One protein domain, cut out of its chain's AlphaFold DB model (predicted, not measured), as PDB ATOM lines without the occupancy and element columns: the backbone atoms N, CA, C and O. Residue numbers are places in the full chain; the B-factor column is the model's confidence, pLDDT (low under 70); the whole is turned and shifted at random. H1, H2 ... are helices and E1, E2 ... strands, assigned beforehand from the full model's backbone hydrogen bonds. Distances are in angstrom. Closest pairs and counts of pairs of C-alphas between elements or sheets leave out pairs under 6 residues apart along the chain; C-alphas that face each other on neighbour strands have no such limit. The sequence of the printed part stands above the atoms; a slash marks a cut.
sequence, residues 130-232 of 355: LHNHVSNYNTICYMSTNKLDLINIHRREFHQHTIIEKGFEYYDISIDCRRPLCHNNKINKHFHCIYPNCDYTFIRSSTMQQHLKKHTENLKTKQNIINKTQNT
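This is residues 130 to 232 of the 355 residues of the protein "C2H2-type domain-containing protein" of Schistosoma curassoni (UniProt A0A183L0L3). A small four-stranded sheet is covered near E4 by the first residues of a long helix, H2, whose residues 216 to 232 stick out as a free arm; the shorter helix H1 grazes the sheet. The 103 printed residues, class mixed, run E1, E2, H1, E3, E4, H2; the mixed sheet's order is E1, E2, E3, E4. The whole is loose, radius of gyration of the C-alphas 16.5 A, spanning 61 by 30 by 21 A.

E1, residues 130 to 132, and E2, residues 140 to 144, form an antiparallel hairpin with no N and O within hydrogen-bond range. E2, H1, residues 148 to 161, and E3, residues 168 to 171, make a strand-helix-strand unit, parallel neighbour strands joined through a helix, its crossover left-handed; N 142 and O 170 are 2.8 A apart. E3 and E4, residues 190 to 193, form an antiparallel hairpin, N 171 to O 190 2.8 A. H2, residues 205 to 232, makes two layers, a helix on one face of the sheet; the closest C-alphas, Phe 191 of E4 and Met 208, are 7.2 A apart. O i to N i+4 pairs within range: H1 8 of 10, H2 23 of 24.

E1 begins at C-alpha 130 (161.912, 176.680, 172.667). E2 measures 13.2 A, H1 19.9 A and H2 41.1 A, ending at C-alpha 232 (160.323, 125.939, 182.041).

The printed part has no cut. Links E3 to E4 and E4 to H2 are long. Residues 130 to 139 and 223 to 232 have pLDDT under 70.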
ATOM      1  N   LEU A 130     162.448 178.019 172.789       45.59
ATOM      2  CA  LEU A 130     161.912 176.680 172.667       45.59
ATOM      3  C   LEU A 130     160.898 176.528 173.799       45.59
ATOM      4  O   LEU A 130     161.256 176.268 174.947       45.59
ATOM      5  N   HIS A 131     159.622 176.764 173.503       51.69
ATOM      6  CA  HIS A 131     158.554 176.446 174.441       51.69
ATOM      7  C   HIS A 131     158.420 174.923 174.512       51.69
ATOM      8  O   HIS A 131     157.647 174.305 173.784       51.69
ATOM      9  N   ASN A 132     159.198 174.321 175.410       47.72
ATOM     10  CA  ASN A 132     159.040 172.935 175.821       47.72
ATOM     11  C   ASN A 132     157.792 172.841 176.698       47.72
ATOM     12  O   ASN A 132     157.852 172.999 177.916       47.72
ATOM     13  N   HIS A 133     156.634 172.613 176.080       53.00
ATOM     14  CA  HIS A 133     155.421 172.365 176.845       53.00
ATOM     15  C   HIS A 133     155.440 170.905 177.302       53.00
ATOM     16  O   HIS A 133     155.001 170.005 176.587       53.00
ATOM     17  N   VAL A 134     155.910 170.659 178.525       45.03
ATOM     18  CA  VAL A 134     155.557 169.424 179.228       45.03
ATOM     19  C   VAL A 134     154.099 169.601 179.641       45.03
ATOM     20  O   VAL A 134     153.785 170.217 180.655       45.03
ATOM     21  N   SER A 135     153.165 169.176 178.787       43.88
ATOM     22  CA  SER A 135     151.786 169.006 179.247       43.88
ATOM     23  C   SER A 135     151.795 167.976 180.388       43.88
ATOM     24  O   SER A 135     152.663 167.100 180.403       43.88
ATOM     25  N   ASN A 136     150.855 168.074 181.335       45.00
ATOM     26  CA  ASN A 136     150.755 167.263 182.568       45.00
ATOM     27  C   ASN A 136     150.726 165.719 182.369       45.00
ATOM     28  O   ASN A 136     150.487 164.979 183.319       45.00
ATOM     29  N   TYR A 137     150.969 165.222 181.154       43.03
ATOM     30  CA  TYR A 137     150.918 163.826 180.731       43.03
ATOM     31  C   TYR A 137     152.209 163.326 180.050       43.03
ATOM     32  O   TYR A 137     152.144 162.398 179.245       43.03
ATOM     33  N   ASN A 138     153.387 163.887 180.365       51.41
ATOM     34  CA  ASN A 138     154.684 163.451 179.806       51.41
ATOM     35  C   ASN A 138     154.720 163.437 178.262       51.41
ATOM     36  O   ASN A 138     155.318 162.553 177.650       51.41
ATOM     37  N   THR A 139     154.056 164.397 177.615       65.81
ATOM     38  CA  THR A 139     154.074 164.520 176.151       65.81
ATOM     39  C   THR A 139     155.160 165.498 175.731       65.81
ATOM     40  O   THR A 139     155.140 166.648 176.171       65.81
ATOM     41  N   ILE A 140     156.069 165.070 174.858       81.94
ATOM     42  CA  ILE A 140     157.140 165.922 174.340       81.94
ATOM     43  C   ILE A 140     156.637 166.603 173.059       81.94
ATOM     44  O   ILE A 140     156.445 165.956 172.028       81.94
ATOM     45  N   CYS A 141     156.384 167.909 173.143       88.00
ATOM     46  CA  CYS A 141     155.914 168.735 172.035       88.00
ATOM     47  C   CYS A 141     156.855 169.928 171.845       88.00
ATOM     48  O   CYS A 141     156.955 170.781 172.727       88.00
ATOM     49  N   TYR A 142     157.519 169.987 170.692       87.12
ATOM     50  CA  TYR A 142     158.408 171.077 170.311       87.12
ATOM     51  C   TYR A 142     157.711 172.003 169.314       87.12
ATOM     52  O   TYR A 142     157.490 171.661 168.149       87.12
ATOM     53  N   MET A 143     157.394 173.212 169.772       84.75
ATOM     54  CA  MET A 143     156.894 174.304 168.943       84.75
ATOM     55  C   MET A 143     157.585 175.603 169.364       84.75
ATOM     56  O   MET A 143     157.631 175.924 170.549       84.75
ATOM     57  N   SER A 144     158.088 176.377 168.399       80.88
ATOM     58  CA  SER A 144     158.646 177.711 168.652       80.88
ATOM     59  C   SER A 144     157.700 178.794 168.163       80.88
ATOM     60  O   SER A 144     157.368 178.864 166.981       80.88
ATOM     61  N   THR A 145     157.299 179.676 169.067       81.19
ATOM     62  CA  THR A 145     156.659 180.951 168.734       81.19
ATOM     63  C   THR A 145     156.773 181.877 169.939       81.19
ATOM     64  O   THR A 145     156.662 181.437 171.078       81.19
ATOM     65  N   ASN A 146     156.987 183.167 169.688       78.94
ATOM     66  CA  ASN A 146     157.013 184.207 170.717       78.94
ATOM     67  C   ASN A 146     155.623 184.812 170.991       78.94
ATOM     68  O   ASN A 146     155.474 185.657 171.869       78.94
ATOM     69  N   LYS A 147     154.595 184.409 170.233       82.69
ATOM     70  CA  LYS A 147     153.234 184.942 170.364       82.69
ATOM     71  C   LYS A 147     152.388 184.045 171.256       82.69
ATOM     72  O   LYS A 147     152.034 182.933 170.858       82.69
ATOM     73  N   LEU A 148     151.989 184.580 172.410       82.44
ATOM     74  CA  LEU A 148     151.151 183.890 173.395       82.44
ATOM     75  C   LEU A 148     149.839 183.358 172.797       82.44
ATOM     76  O   LEU A 148     149.440 182.228 173.074       82.44
ATOM     77  N   ASP A 149     149.197 184.124 171.913       85.31
ATOM     78  CA  ASP A 149     147.952 183.702 171.263       85.31
ATOM     79  C   ASP A 149     148.126 182.437 170.420       85.31
ATOM     80  O   ASP A 149     147.284 181.541 170.462       85.31
ATOM     81  N   LEU A 150     149.241 182.327 169.689       85.88
ATOM     82  CA  LEU A 150     149.537 181.149 168.873       85.88
ATOM     83  C   LEU A 150     149.813 179.924 169.746       85.88
ATOM     84  O   LEU A 150     149.390 178.825 169.395       85.88
ATOM     85  N   ILE A 151     150.458 180.112 170.899       83.00
ATOM     86  CA  ILE A 151     150.695 179.045 171.880       83.00
ATOM     87  C   ILE A 151     149.368 178.549 172.453       83.00
ATOM     88  O   ILE A 151     149.120 177.345 172.501       83.00
ATOM     89  N   ASN A 152     148.481 179.468 172.833       83.94
ATOM     90  CA  ASN A 152     147.159 179.130 173.353       83.94
ATOM     91  C   ASN A 152     146.295 178.421 172.303       83.94
ATOM     92  O   ASN A 152     145.626 177.437 172.618       83.94
ATOM     93  N   ILE A 153     146.330 178.884 171.050       86.06
ATOM     94  CA  ILE A 153     145.648 178.220 169.933       86.06
ATOM     95  C   ILE A 153     146.233 176.827 169.715       86.06
ATOM     96  O   ILE A 153     145.468 175.877 169.642       86.06
ATOM     97  N   HIS A 154     147.556 176.670 169.674       85.94
ATOM     98  CA  HIS A 154     148.180 175.354 169.558       85.94
ATOM     99  C   HIS A 154     147.733 174.429 170.692       85.94
ATOM    100  O   HIS A 154     147.228 173.342 170.437       85.94
ATOM    101  N   ARG A 155     147.824 174.869 171.948       83.44
ATOM    102  CA  ARG A 155     147.447 174.036 173.090       83.44
ATOM    103  C   ARG A 155     145.989 173.586 173.031       83.44
ATOM    104  O   ARG A 155     145.705 172.433 173.337       83.44
ATOM    105  N   ARG A 156     145.069 174.477 172.659       84.81
ATOM    106  CA  ARG A 156     143.642 174.143 172.581       84.81
ATOM    107  C   ARG A 156     143.316 173.340 171.337       84.81
ATOM    108  O   ARG A 156     142.714 172.298 171.458       84.81
ATOM    109  N   GLU A 157     143.731 173.775 170.157       85.69
ATOM    110  CA  GLU A 157     143.299 173.152 168.905       85.69
ATOM    111  C   GLU A 157     144.114 171.898 168.573       85.69
ATOM    112  O   GLU A 157     143.562 170.906 168.105       85.69
ATOM    113  N   PHE A 158     145.426 171.902 168.819       87.06
ATOM    114  CA  PHE A 158     146.276 170.761 168.488       87.06
ATOM    115  C   PHE A 158     146.135 169.650 169.526       87.06
ATOM    116  O   PHE A 158     145.760 168.543 169.157       87.06
ATOM    117  N   HIS A 159     146.347 169.928 170.817       85.12
ATOM    118  CA  HIS A 159     146.312 168.875 171.843       85.12
ATOM    119  C   HIS A 159     144.905 168.389 172.213       85.12
ATOM    120  O   HIS A 159     144.777 167.311 172.787       85.12
ATOM    121  N   GLN A 160     143.843 169.121 171.862       83.88
ATOM    122  CA  GLN A 160     142.474 168.608 172.002       83.88
ATOM    123  C   GLN A 160     142.156 167.517 170.976       83.88
ATOM    124  O   GLN A 160     141.431 166.579 171.293       83.88
ATOM    125  N   HIS A 161     142.685 167.634 169.755       84.62
ATOM    126  CA  HIS A 161     142.389 166.702 168.662       84.62
ATOM    127  C   HIS A 161     143.512 165.689 168.416       84.62
ATOM    128  O   HIS A 161     143.277 164.623 167.852       84.62
ATOM    129  N   THR A 162     144.738 166.021 168.817       86.88
ATOM    130  CA  THR A 162     145.941 165.225 168.585       86.88
ATOM    131  C   THR A 162     146.589 164.867 169.910       86.88
ATOM    132  O   THR A 162     147.204 165.699 170.577       86.88
ATOM    133  N   ILE A 163     146.492 163.588 170.252       86.38
ATOM    134  CA  ILE A 163     147.184 163.014 171.399       86.38
ATOM    135  C   ILE A 163     148.567 162.566 170.923       86.38
ATOM    136  O   ILE A 163     148.686 161.774 169.987       86.38
ATOM    137  N   ILE A 164     149.613 163.106 171.549       88.19
ATOM    138  CA  ILE A 164     150.982 162.611 171.383       88.19
ATOM    139  C   ILE A 164     151.147 161.474 172.381       88.19
ATOM    140  O   ILE A 164     151.040 161.683 173.589       88.19
ATOM    141  N   GLU A 165     151.369 160.270 171.874       87.19
ATOM    142  CA  GLU A 165     151.513 159.092 172.718       87.19
ATOM    143  C   GLU A 165     152.874 159.075 173.428       87.19
ATOM    144  O   GLU A 165     153.848 159.688 172.986       87.19
ATOM    145  N   LYS A 166     152.968 158.324 174.529       85.44
ATOM    146  CA  LYS A 166     154.247 158.107 175.216       85.44
ATOM    147  C   LYS A 166     155.235 157.406 174.283       85.44
ATOM    148  O   LYS A 166     154.862 156.488 173.557       85.44
ATOM    149  N   GLY A 167     156.501 157.811 174.342       88.75
ATOM    150  CA  GLY A 167     157.518 157.284 173.433       88.75
ATOM    151  C   GLY A 167     157.517 157.955 172.056       88.75
ATOM    152  O   GLY A 167     158.119 157.420 171.123       88.75
ATOM    153  N   PHE A 168     156.884 159.128 171.938       92.19
ATOM    154  CA  PHE A 168     156.937 159.967 170.746       92.19
ATOM    155  C   PHE A 168     157.238 161.424 171.082       92.19
ATOM    156  O   PHE A 168     156.886 161.930 172.148       92.19
ATOM    157  N   GLU A 169     157.852 162.095 170.117       92.12
ATOM    158  CA  GLU A 169     158.138 163.525 170.142       92.12
ATOM    159  C   GLU A 169     157.483 164.188 168.935       92.12
ATOM    160  O   GLU A 169     157.573 163.667 167.823       92.12
ATOM    161  N   TYR A 170     156.843 165.335 169.135       92.44
ATOM    162  CA  TYR A 170     156.301 166.145 168.048       92.44
ATOM    163  C   TYR A 170     157.196 167.351 167.764       92.44
ATOM    164  O   TYR A 170     157.639 168.016 168.697       92.44
ATOM    165  N   TYR A 171     157.385 167.664 166.485       92.50
ATOM    166  CA  TYR A 171     158.147 168.808 166.004       92.50
ATOM    167  C   TYR A 171     157.303 169.628 165.025       92.50
ATOM    168  O   TYR A 171     156.795 169.118 164.019       92.50
ATOM    169  N   ASP A 172     157.152 170.915 165.326       91.19
ATOM    170  CA  ASP A 172     156.568 171.878 164.399       91.19
ATOM    171  C   ASP A 172     157.541 172.224 163.255       91.19
ATOM    172  O   ASP A 172     158.750 172.046 163.381       91.19
ATOM    173  N   ILE A 173     157.019 172.756 162.144       90.69
ATOM    174  CA  ILE A 173     157.817 173.133 160.953       90.69
ATOM    175  C   ILE A 173     158.924 174.131 161.314       90.69
ATOM    176  O   ILE A 173     159.988 174.140 160.702       90.69
ATOM    177  N   SER A 174     158.666 174.971 162.315       87.00
ATOM    178  CA  SER A 174     159.600 175.985 162.797       87.00
ATOM    179  C   SER A 174     160.796 175.422 163.577       87.00
ATOM    180  O   SER A 174     161.792 176.126 163.738       87.00
ATOM    181  N   ILE A 175     160.737 174.164 164.030       88.88
ATOM    182  CA  ILE A 175     161.780 173.538 164.846       88.88
ATOM    183  C   ILE A 175     162.657 172.612 164.003       88.88
ATOM    184  O   ILE A 175     162.173 171.770 163.249       88.88
ATOM    185  N   ASP A 176     163.971 172.722 164.202       89.88
ATOM    186  CA  ASP A 176     164.943 171.755 163.699       89.88
ATOM    187  C   ASP A 176     165.015 170.539 164.630       89.88
ATOM    188  O   ASP A 176     165.470 170.661 165.771       89.88
ATOM    189  N   CYS A 177     164.600 169.361 164.157       90.88
ATOM    190  CA  CYS A 177     164.664 168.139 164.964       90.88
ATOM    191  C   CYS A 177     166.081 167.551 165.080       90.88
ATOM    192  O   CYS A 177     166.284 166.591 165.822       90.88
ATOM    193  N   ARG A 178     167.068 168.101 164.353       89.81
ATOM    194  CA  ARG A 178     168.494 167.712 164.377       89.81
ATOM    195  C   ARG A 178     168.772 166.231 164.083       89.81
ATOM    196  O   ARG A 178     169.883 165.757 164.310       89.81
ATOM    197  N   ARG A 179     167.798 165.490 163.544       89.62
ATOM    198  CA  ARG A 179     167.974 164.090 163.138       89.62
ATOM    199  C   ARG A 179     168.487 164.025 161.695       89.62
ATOM    200  O   ARG A 179     167.792 164.505 160.799       89.62
ATOM    201  N   PRO A 180     169.647 163.392 161.436       81.56
ATOM    202  CA  PRO A 180     170.310 163.441 160.128       81.56
ATOM    203  C   PRO A 180     169.511 162.771 158.999       81.56
ATOM    204  O   PRO A 180     169.713 163.098 157.836       81.56
ATOM    205  N   LEU A 181     168.590 161.859 159.329       85.00
ATOM    206  CA  LEU A 181     167.775 161.105 158.367       85.00
ATOM    207  C   LEU A 181     166.299 161.553 158.334       85.00
ATOM    208  O   LEU A 181     165.446 160.873 157.757       85.00
ATOM    209  N   CYS A 182     165.962 162.682 158.967       92.19
ATOM    210  CA  CYS A 182     164.592 163.184 158.950       92.19
ATOM    211  C   CYS A 182     164.300 163.958 157.658       92.19
ATOM    212  O   CYS A 182     164.608 165.140 157.532       92.19
ATOM    213  N   HIS A 183     163.602 163.305 156.731       90.69
ATOM    214  CA  HIS A 183     163.122 163.908 155.483       90.69
ATOM    215  C   HIS A 183     162.093 165.033 155.690       90.69
ATOM    216  O   HIS A 183     161.821 165.788 154.768       90.69
ATOM    217  N   ASN A 184     161.486 165.125 156.878       90.81
ATOM    218  CA  ASN A 184     160.458 166.122 157.189       90.81
ATOM    219  C   ASN A 184     161.000 167.330 157.956       90.81
ATOM    220  O   ASN A 184     160.231 168.246 158.253       90.81
ATOM    221  N   ASN A 185     162.297 167.343 158.275       91.38
ATOM    222  CA  ASN A 185     162.911 168.413 159.044       91.38
ATOM    223  C   ASN A 185     162.722 169.762 158.337       91.38
ATOM    224  O   ASN A 185     163.069 169.892 157.165       91.38
ATOM    225  N   LYS A 186     162.148 170.749 159.033       86.56
ATOM    226  CA  LYS A 186     161.799 172.086 158.507       86.56
ATOM    227  C   LYS A 186     160.861 172.118 157.289       86.56
ATOM    228  O   LYS A 186     160.621 173.190 156.743       86.56
ATOM    229  N   ILE A 187     160.312 170.978 156.863       91.00
ATOM    230  CA  ILE A 187     159.392 170.886 155.717       91.00
ATOM    231  C   ILE A 187     157.966 170.663 156.214       91.00
ATOM    232  O   ILE A 187     157.057 171.414 155.874       91.00
ATOM    233  N   ASN A 188     157.767 169.642 157.050       93.44
ATOM    234  CA  ASN A 188     156.454 169.253 157.549       93.44
ATOM    235  C   ASN A 188     156.456 169.171 159.074       93.44
ATOM    236  O   ASN A 188     157.462 168.836 159.697       93.44
ATOM    237  N   LYS A 189     155.279 169.380 159.668       92.81
ATOM    238  CA  LYS A 189     155.017 168.981 161.056       92.81
ATOM    239  C   LYS A 189     155.151 167.468 161.138       92.81
ATOM    240  O   LYS A 189     154.581 166.765 160.299       92.81
ATOM    241  N   HIS A 190     155.905 166.970 162.106       95.19
ATOM    242  CA  HIS A 190     156.206 165.547 162.165       95.19
ATOM    243  C   HIS A 190     156.352 165.022 163.592       95.19
ATOM    244  O   HIS A 190     156.560 165.767 164.544       95.19
ATOM    245  N   PHE A 191     156.214 163.708 163.718       94.88
ATOM    246  CA  PHE A 191     156.375 162.938 164.939       94.88
ATOM    247  C   PHE A 191     157.563 161.999 164.772       94.88
ATOM    248  O   PHE A 191     157.670 161.323 163.744       94.88
ATOM    249  N   HIS A 192     158.403 161.909 165.791       94.88
ATOM    250  CA  HIS A 192     159.481 160.936 165.880       94.88
ATOM    251  C   HIS A 192     159.157 159.876 166.919       94.88
ATOM    252  O   HIS A 192     158.701 160.184 168.020       94.88
ATOM    253  N   CYS A 193     159.413 158.623 166.562       93.88
ATOM    254  CA  CYS A 193     159.468 157.540 167.527       93.88
ATOM    255  C   CYS A 193     160.761 157.656 168.350       93.88
ATOM    256  O   CYS A 193     161.828 157.896 167.784       93.88
ATOM    257  N   ILE A 194     160.668 157.497 169.672       91.75
ATOM    258  CA  ILE A 194     161.837 157.425 170.570       91.75
ATOM    259  C   ILE A 194     161.992 156.047 171.219       91.75
ATOM    260  O   ILE A 194     162.776 155.876 172.151       91.75
ATOM    261  N   TYR A 195     161.242 155.047 170.750       91.06
ATOM    262  CA  TYR A 195     161.460 153.672 171.183       91.06
ATOM    263  C   TYR A 195     162.853 153.190 170.746       91.06
ATOM    264  O   TYR A 195     163.318 153.538 169.659       91.06
ATOM    265  N   PRO A 196     163.526 152.358 171.561       88.56
ATOM    266  CA  PRO A 196     164.866 151.884 171.245       88.56
ATOM    267  C   PRO A 196     164.872 151.117 169.919       88.56
ATOM    268  O   PRO A 196     163.988 150.293 169.667       88.56
ATOM    269  N   ASN A 197     165.897 151.370 169.100       87.81
ATOM    270  CA  ASN A 197     166.068 150.803 167.758       87.81
ATOM    271  C   ASN A 197     164.906 151.124 166.796       87.81
ATOM    272  O   ASN A 197     164.575 150.313 165.930       87.81
ATOM    273  N   CYS A 198     164.262 152.282 166.966       91.38
ATOM    274  CA  CYS A 198     163.202 152.752 166.089       91.38
ATOM    275  C   CYS A 198     163.393 154.229 165.734       91.38
ATOM    276  O   CYS A 198     163.221 155.100 166.578       91.38
ATOM    277  N   ASP A 199     163.678 154.500 164.459       89.38
ATOM    278  CA  ASP A 199     163.913 155.856 163.939       89.38
ATOM    279  C   ASP A 199     162.807 156.323 162.980       89.38
ATOM    280  O   ASP A 199     162.999 157.190 162.123       89.38
ATOM    281  N   TYR A 200     161.614 155.735 163.101       93.50
ATOM    282  CA  TYR A 200     160.501 156.086 162.229       93.50
ATOM    283  C   TYR A 200     159.994 157.508 162.480       93.50
ATOM    284  O   TYR A 200     159.921 158.000 163.610       93.50
ATOM    285  N   THR A 201     159.600 158.147 161.378       94.38
ATOM    286  CA  THR A 201     159.064 159.507 161.349       94.38
ATOM    287  C   THR A 201     157.688 159.506 160.694       94.38
ATOM    288  O   THR A 201     157.484 158.849 159.672       94.38
ATOM    289  N   PHE A 202     156.746 160.263 161.251       95.00
ATOM    290  CA  PHE A 202     155.360 160.328 160.783       95.00
ATOM    291  C   PHE A 202     154.926 161.773 160.593       95.00
ATOM    292  O   PHE A 202     155.300 162.629 161.377       95.00
ATOM    293  N   ILE A 203     154.077 162.051 159.605       94.25
ATOM    294  CA  ILE A 203     153.423 163.367 159.474       94.25
ATOM    295  C   ILE A 203     152.052 163.356 160.166       94.25
ATOM    296  O   ILE A 203     151.600 164.360 160.707       94.25
ATOM    297  N   ARG A 204     151.367 162.204 160.164       94.69
ATOM    298  CA  ARG A 204     150.005 162.059 160.692       94.69
ATOM    299  C   ARG A 204     149.995 161.328 162.033       94.69
ATOM    300  O   ARG A 204     150.623 160.278 162.182       94.69
ATOM    301  N   SER A 205     149.189 161.826 162.970       92.56
ATOM    302  CA  SER A 205     148.985 161.184 164.276       92.56
ATOM    303  C   SER A 205     148.389 159.773 164.146       92.56
ATOM    304  O   SER A 205     148.839 158.849 164.815       92.56
ATOM    305  N   SER A 206     147.485 159.537 163.188       93.94
ATOM    306  CA  SER A 206     146.914 158.200 162.955       93.94
ATOM    307  C   SER A 206     147.967 157.143 162.593       93.94
ATOM    308  O   SER A 206     147.922 156.018 163.093       93.94
ATOM    309  N   THR A 207     148.958 157.504 161.771       94.62
ATOM    310  CA  THR A 207     150.063 156.599 161.415       94.62
ATOM    311  C   THR A 207     151.010 156.353 162.586       94.62
ATOM    312  O   THR A 207     151.479 155.231 162.761       94.62
ATOM    313  N   MET A 208     151.226 157.366 163.430       94.69
ATOM    314  CA  MET A 208     151.984 157.230 164.676       94.69
ATOM    315  C   MET A 208     151.282 156.253 165.636       94.69
ATOM    316  O   MET A 208     151.912 155.332 166.150       94.69
ATOM    317  N   GLN A 209     149.963 156.377 165.815       93.25
ATOM    318  CA  GLN A 209     149.181 155.463 166.654       93.25
ATOM    319  C   GLN A 209     149.197 154.024 166.126       93.25
ATOM    320  O   GLN A 209     149.337 153.075 166.899       93.25
ATOM    321  N   GLN A 210     149.090 153.833 164.808       94.31
ATOM    322  CA  GLN A 210     149.220 152.502 164.208       94.31
ATOM    323  C   GLN A 210     150.611 151.908 164.456       94.31
ATOM    324  O   GLN A 210     150.738 150.717 164.735       94.31
ATOM    325  N   HIS A 211     151.656 152.728 164.375       94.88
ATOM    326  CA  HIS A 211     153.016 152.300 164.659       94.88
ATOM    327  C   HIS A 211     153.223 151.930 166.135       94.88
ATOM    328  O   HIS A 211     153.834 150.901 166.420       94.88
ATOM    329  N   LEU A 212     152.650 152.692 167.074       93.12
ATOM    330  CA  LEU A 212     152.685 152.360 168.501       93.12
ATOM    331  C   LEU A 212     152.122 150.960 168.776       93.12
ATOM    332  O   LEU A 212     152.708 150.209 169.558       93.12
ATOM    333  N   LYS A 213     151.031 150.567 168.105       92.00
ATOM    334  CA  LYS A 213     150.462 149.218 168.267       92.00
ATOM    335  C   LYS A 213     151.508 148.131 168.006       92.00
ATOM    336  O   LYS A 213     151.651 147.239 168.839       92.00
ATOM    337  N   LYS A 214     152.340 148.288 166.968       91.12
ATOM    338  CA  LYS A 214     153.436 147.353 166.652       91.12
ATOM    339  C   LYS A 214     154.473 147.264 167.777       91.12
ATOM    340  O   LYS A 214     154.945 146.175 168.095       91.12
ATOM    341  N   HIS A 215     154.804 148.383 168.426       90.56
ATOM    342  CA  HIS A 215     155.667 148.364 169.611       90.56
ATOM    343  C   HIS A 215     155.023 147.608 170.775       90.56
ATOM    344  O   HIS A 215     155.676 146.763 171.386       90.56
ATOM    345  N   THR A 216     153.741 147.849 171.058       86.75
ATOM    346  CA  THR A 216     153.046 147.154 172.154       86.75
ATOM    347  C   THR A 216     152.906 145.650 171.911       86.75
ATOM    348  O   THR A 216     153.070 144.866 172.844       86.75
ATOM    349  N   GLU A 217     152.657 145.228 170.671       84.88
ATOM    350  CA  GLU A 217     152.567 143.817 170.281       84.88
ATOM    351  C   GLU A 217     153.920 143.114 170.427       84.88
ATOM    352  O   GLU A 217     154.005 142.064 171.064       84.88
ATOM    353  N   ASN A 218     155.002 143.734 169.949       79.31
ATOM    354  CA  ASN A 218     156.355 143.196 170.096       79.31
ATOM    355  C   ASN A 218     156.785 143.065 171.565       79.31
ATOM    356  O   ASN A 218     157.437 142.085 171.934       79.31
ATOM    357  N   LEU A 219     156.413 144.025 172.418       79.38
ATOM    358  CA  LEU A 219     156.684 143.952 173.857       79.38
ATOM    359  C   LEU A 219     155.916 142.802 174.521       79.38
ATOM    360  O   LEU A 219     156.513 142.049 175.289       79.38
ATOM    361  N   LYS A 220     154.636 142.606 174.177       75.38
ATOM    362  CA  LYS A 220     153.829 141.475 174.673       75.38
ATOM    363  C   LYS A 220     154.421 140.130 174.256       75.38
ATOM    364  O   LYS A 220     154.532 139.228 175.082       75.38
ATOM    365  N   THR A 221     154.862 139.997 173.006       70.75
ATOM    366  CA  THR A 221     155.505 138.765 172.521       70.75
ATOM    367  C   THR A 221     156.797 138.467 173.281       70.75
ATOM    368  O   THR A 221     156.995 137.336 173.723       70.75
ATOM    369  N   LYS A 222     157.649 139.476 173.517       70.94
ATOM    370  CA  LYS A 222     158.870 139.309 174.326       70.94
ATOM    371  C   LYS A 222     158.556 138.902 175.769       70.94
ATOM    372  O   LYS A 222     159.190 137.986 176.284       70.94
ATOM    373  N   GLN A 223     157.555 139.520 176.398       68.81
ATOM    374  CA  GLN A 223     157.120 139.160 177.752       68.81
ATOM    375  C   GLN A 223     156.584 137.725 177.826       68.81
ATOM    376  O   GLN A 223     156.938 136.987 178.739       68.81
ATOM    377  N   ASN A 224     155.812 137.279 176.833       64.06
ATOM    378  CA  ASN A 224     155.315 135.902 176.782       64.06
ATOM    379  C   ASN A 224     156.446 134.869 176.631       64.06
ATOM    380  O   ASN A 224     156.384 133.800 177.238       64.06
ATOM    381  N   ILE A 225     157.501 135.184 175.874       67.06
ATOM    382  CA  ILE A 225     158.689 134.323 175.748       67.06
ATOM    383  C   ILE A 225     159.463 134.261 177.077       67.06
ATOM    384  O   ILE A 225     159.866 133.175 177.503       67.06
ATOM    385  N   ILE A 226     159.616 135.392 177.773       67.56
ATOM    386  CA  ILE A 226     160.251 135.446 179.101       67.56
ATOM    387  C   ILE A 226     159.432 134.642 180.124       67.56
ATOM    388  O   ILE A 226     159.974 133.808 180.843       67.56
ATOM    389  N   ASN A 227     158.107 134.783 180.132       61.47
ATOM    390  CA  ASN A 227     157.242 134.047 181.058       61.47
ATOM    391  C   ASN A 227     157.237 132.531 180.772       61.47
ATOM    392  O   ASN A 227     157.142 131.717 181.692       61.47
ATOM    393  N   LYS A 228     157.378 132.117 179.504       59.78
ATOM    394  CA  LYS A 228     157.488 130.697 179.121       59.78
ATOM    395  C   LYS A 228     158.849 130.093 179.492       59.78
ATOM    396  O   LYS A 228     158.914 128.934 179.900       59.78
ATOM    397  N   THR A 229     159.925 130.874 179.402       57.31
ATOM    398  CA  THR A 229     161.268 130.457 179.849       57.31
ATOM    399  C   THR A 229     161.379 130.409 181.379       57.31
ATOM    400  O   THR A 229     161.988 129.495 181.925       57.31
ATOM    401  N   GLN A 230     160.692 131.296 182.103       56.69
ATOM    402  CA  GLN A 230     160.593 131.220 183.566       56.69
ATOM    403  C   GLN A 230     159.794 129.996 184.045       56.69
ATOM    404  O   GLN A 230     160.227 129.320 184.974       56.69
ATOM    405  N   ASN A 231     158.686 129.647 183.381       55.81
ATOM    406  CA  ASN A 231     157.911 128.444 183.719       55.81
ATOM    407  C   ASN A 231     158.656 127.136 183.407       55.81
ATOM    408  O   ASN A 231     158.516 126.155 184.136       55.81
ATOM    409  N   THR A 232     159.474 127.105 182.351       56.12
ATOM    410  CA  THR A 232     160.323 125.939 182.041       56.12
ATOM    411  C   THR A 232     161.473 125.798 183.036       56.12
ATOM    412  O   THR A 232     161.721 124.703 183.527       56.12
TER     413      THR A 232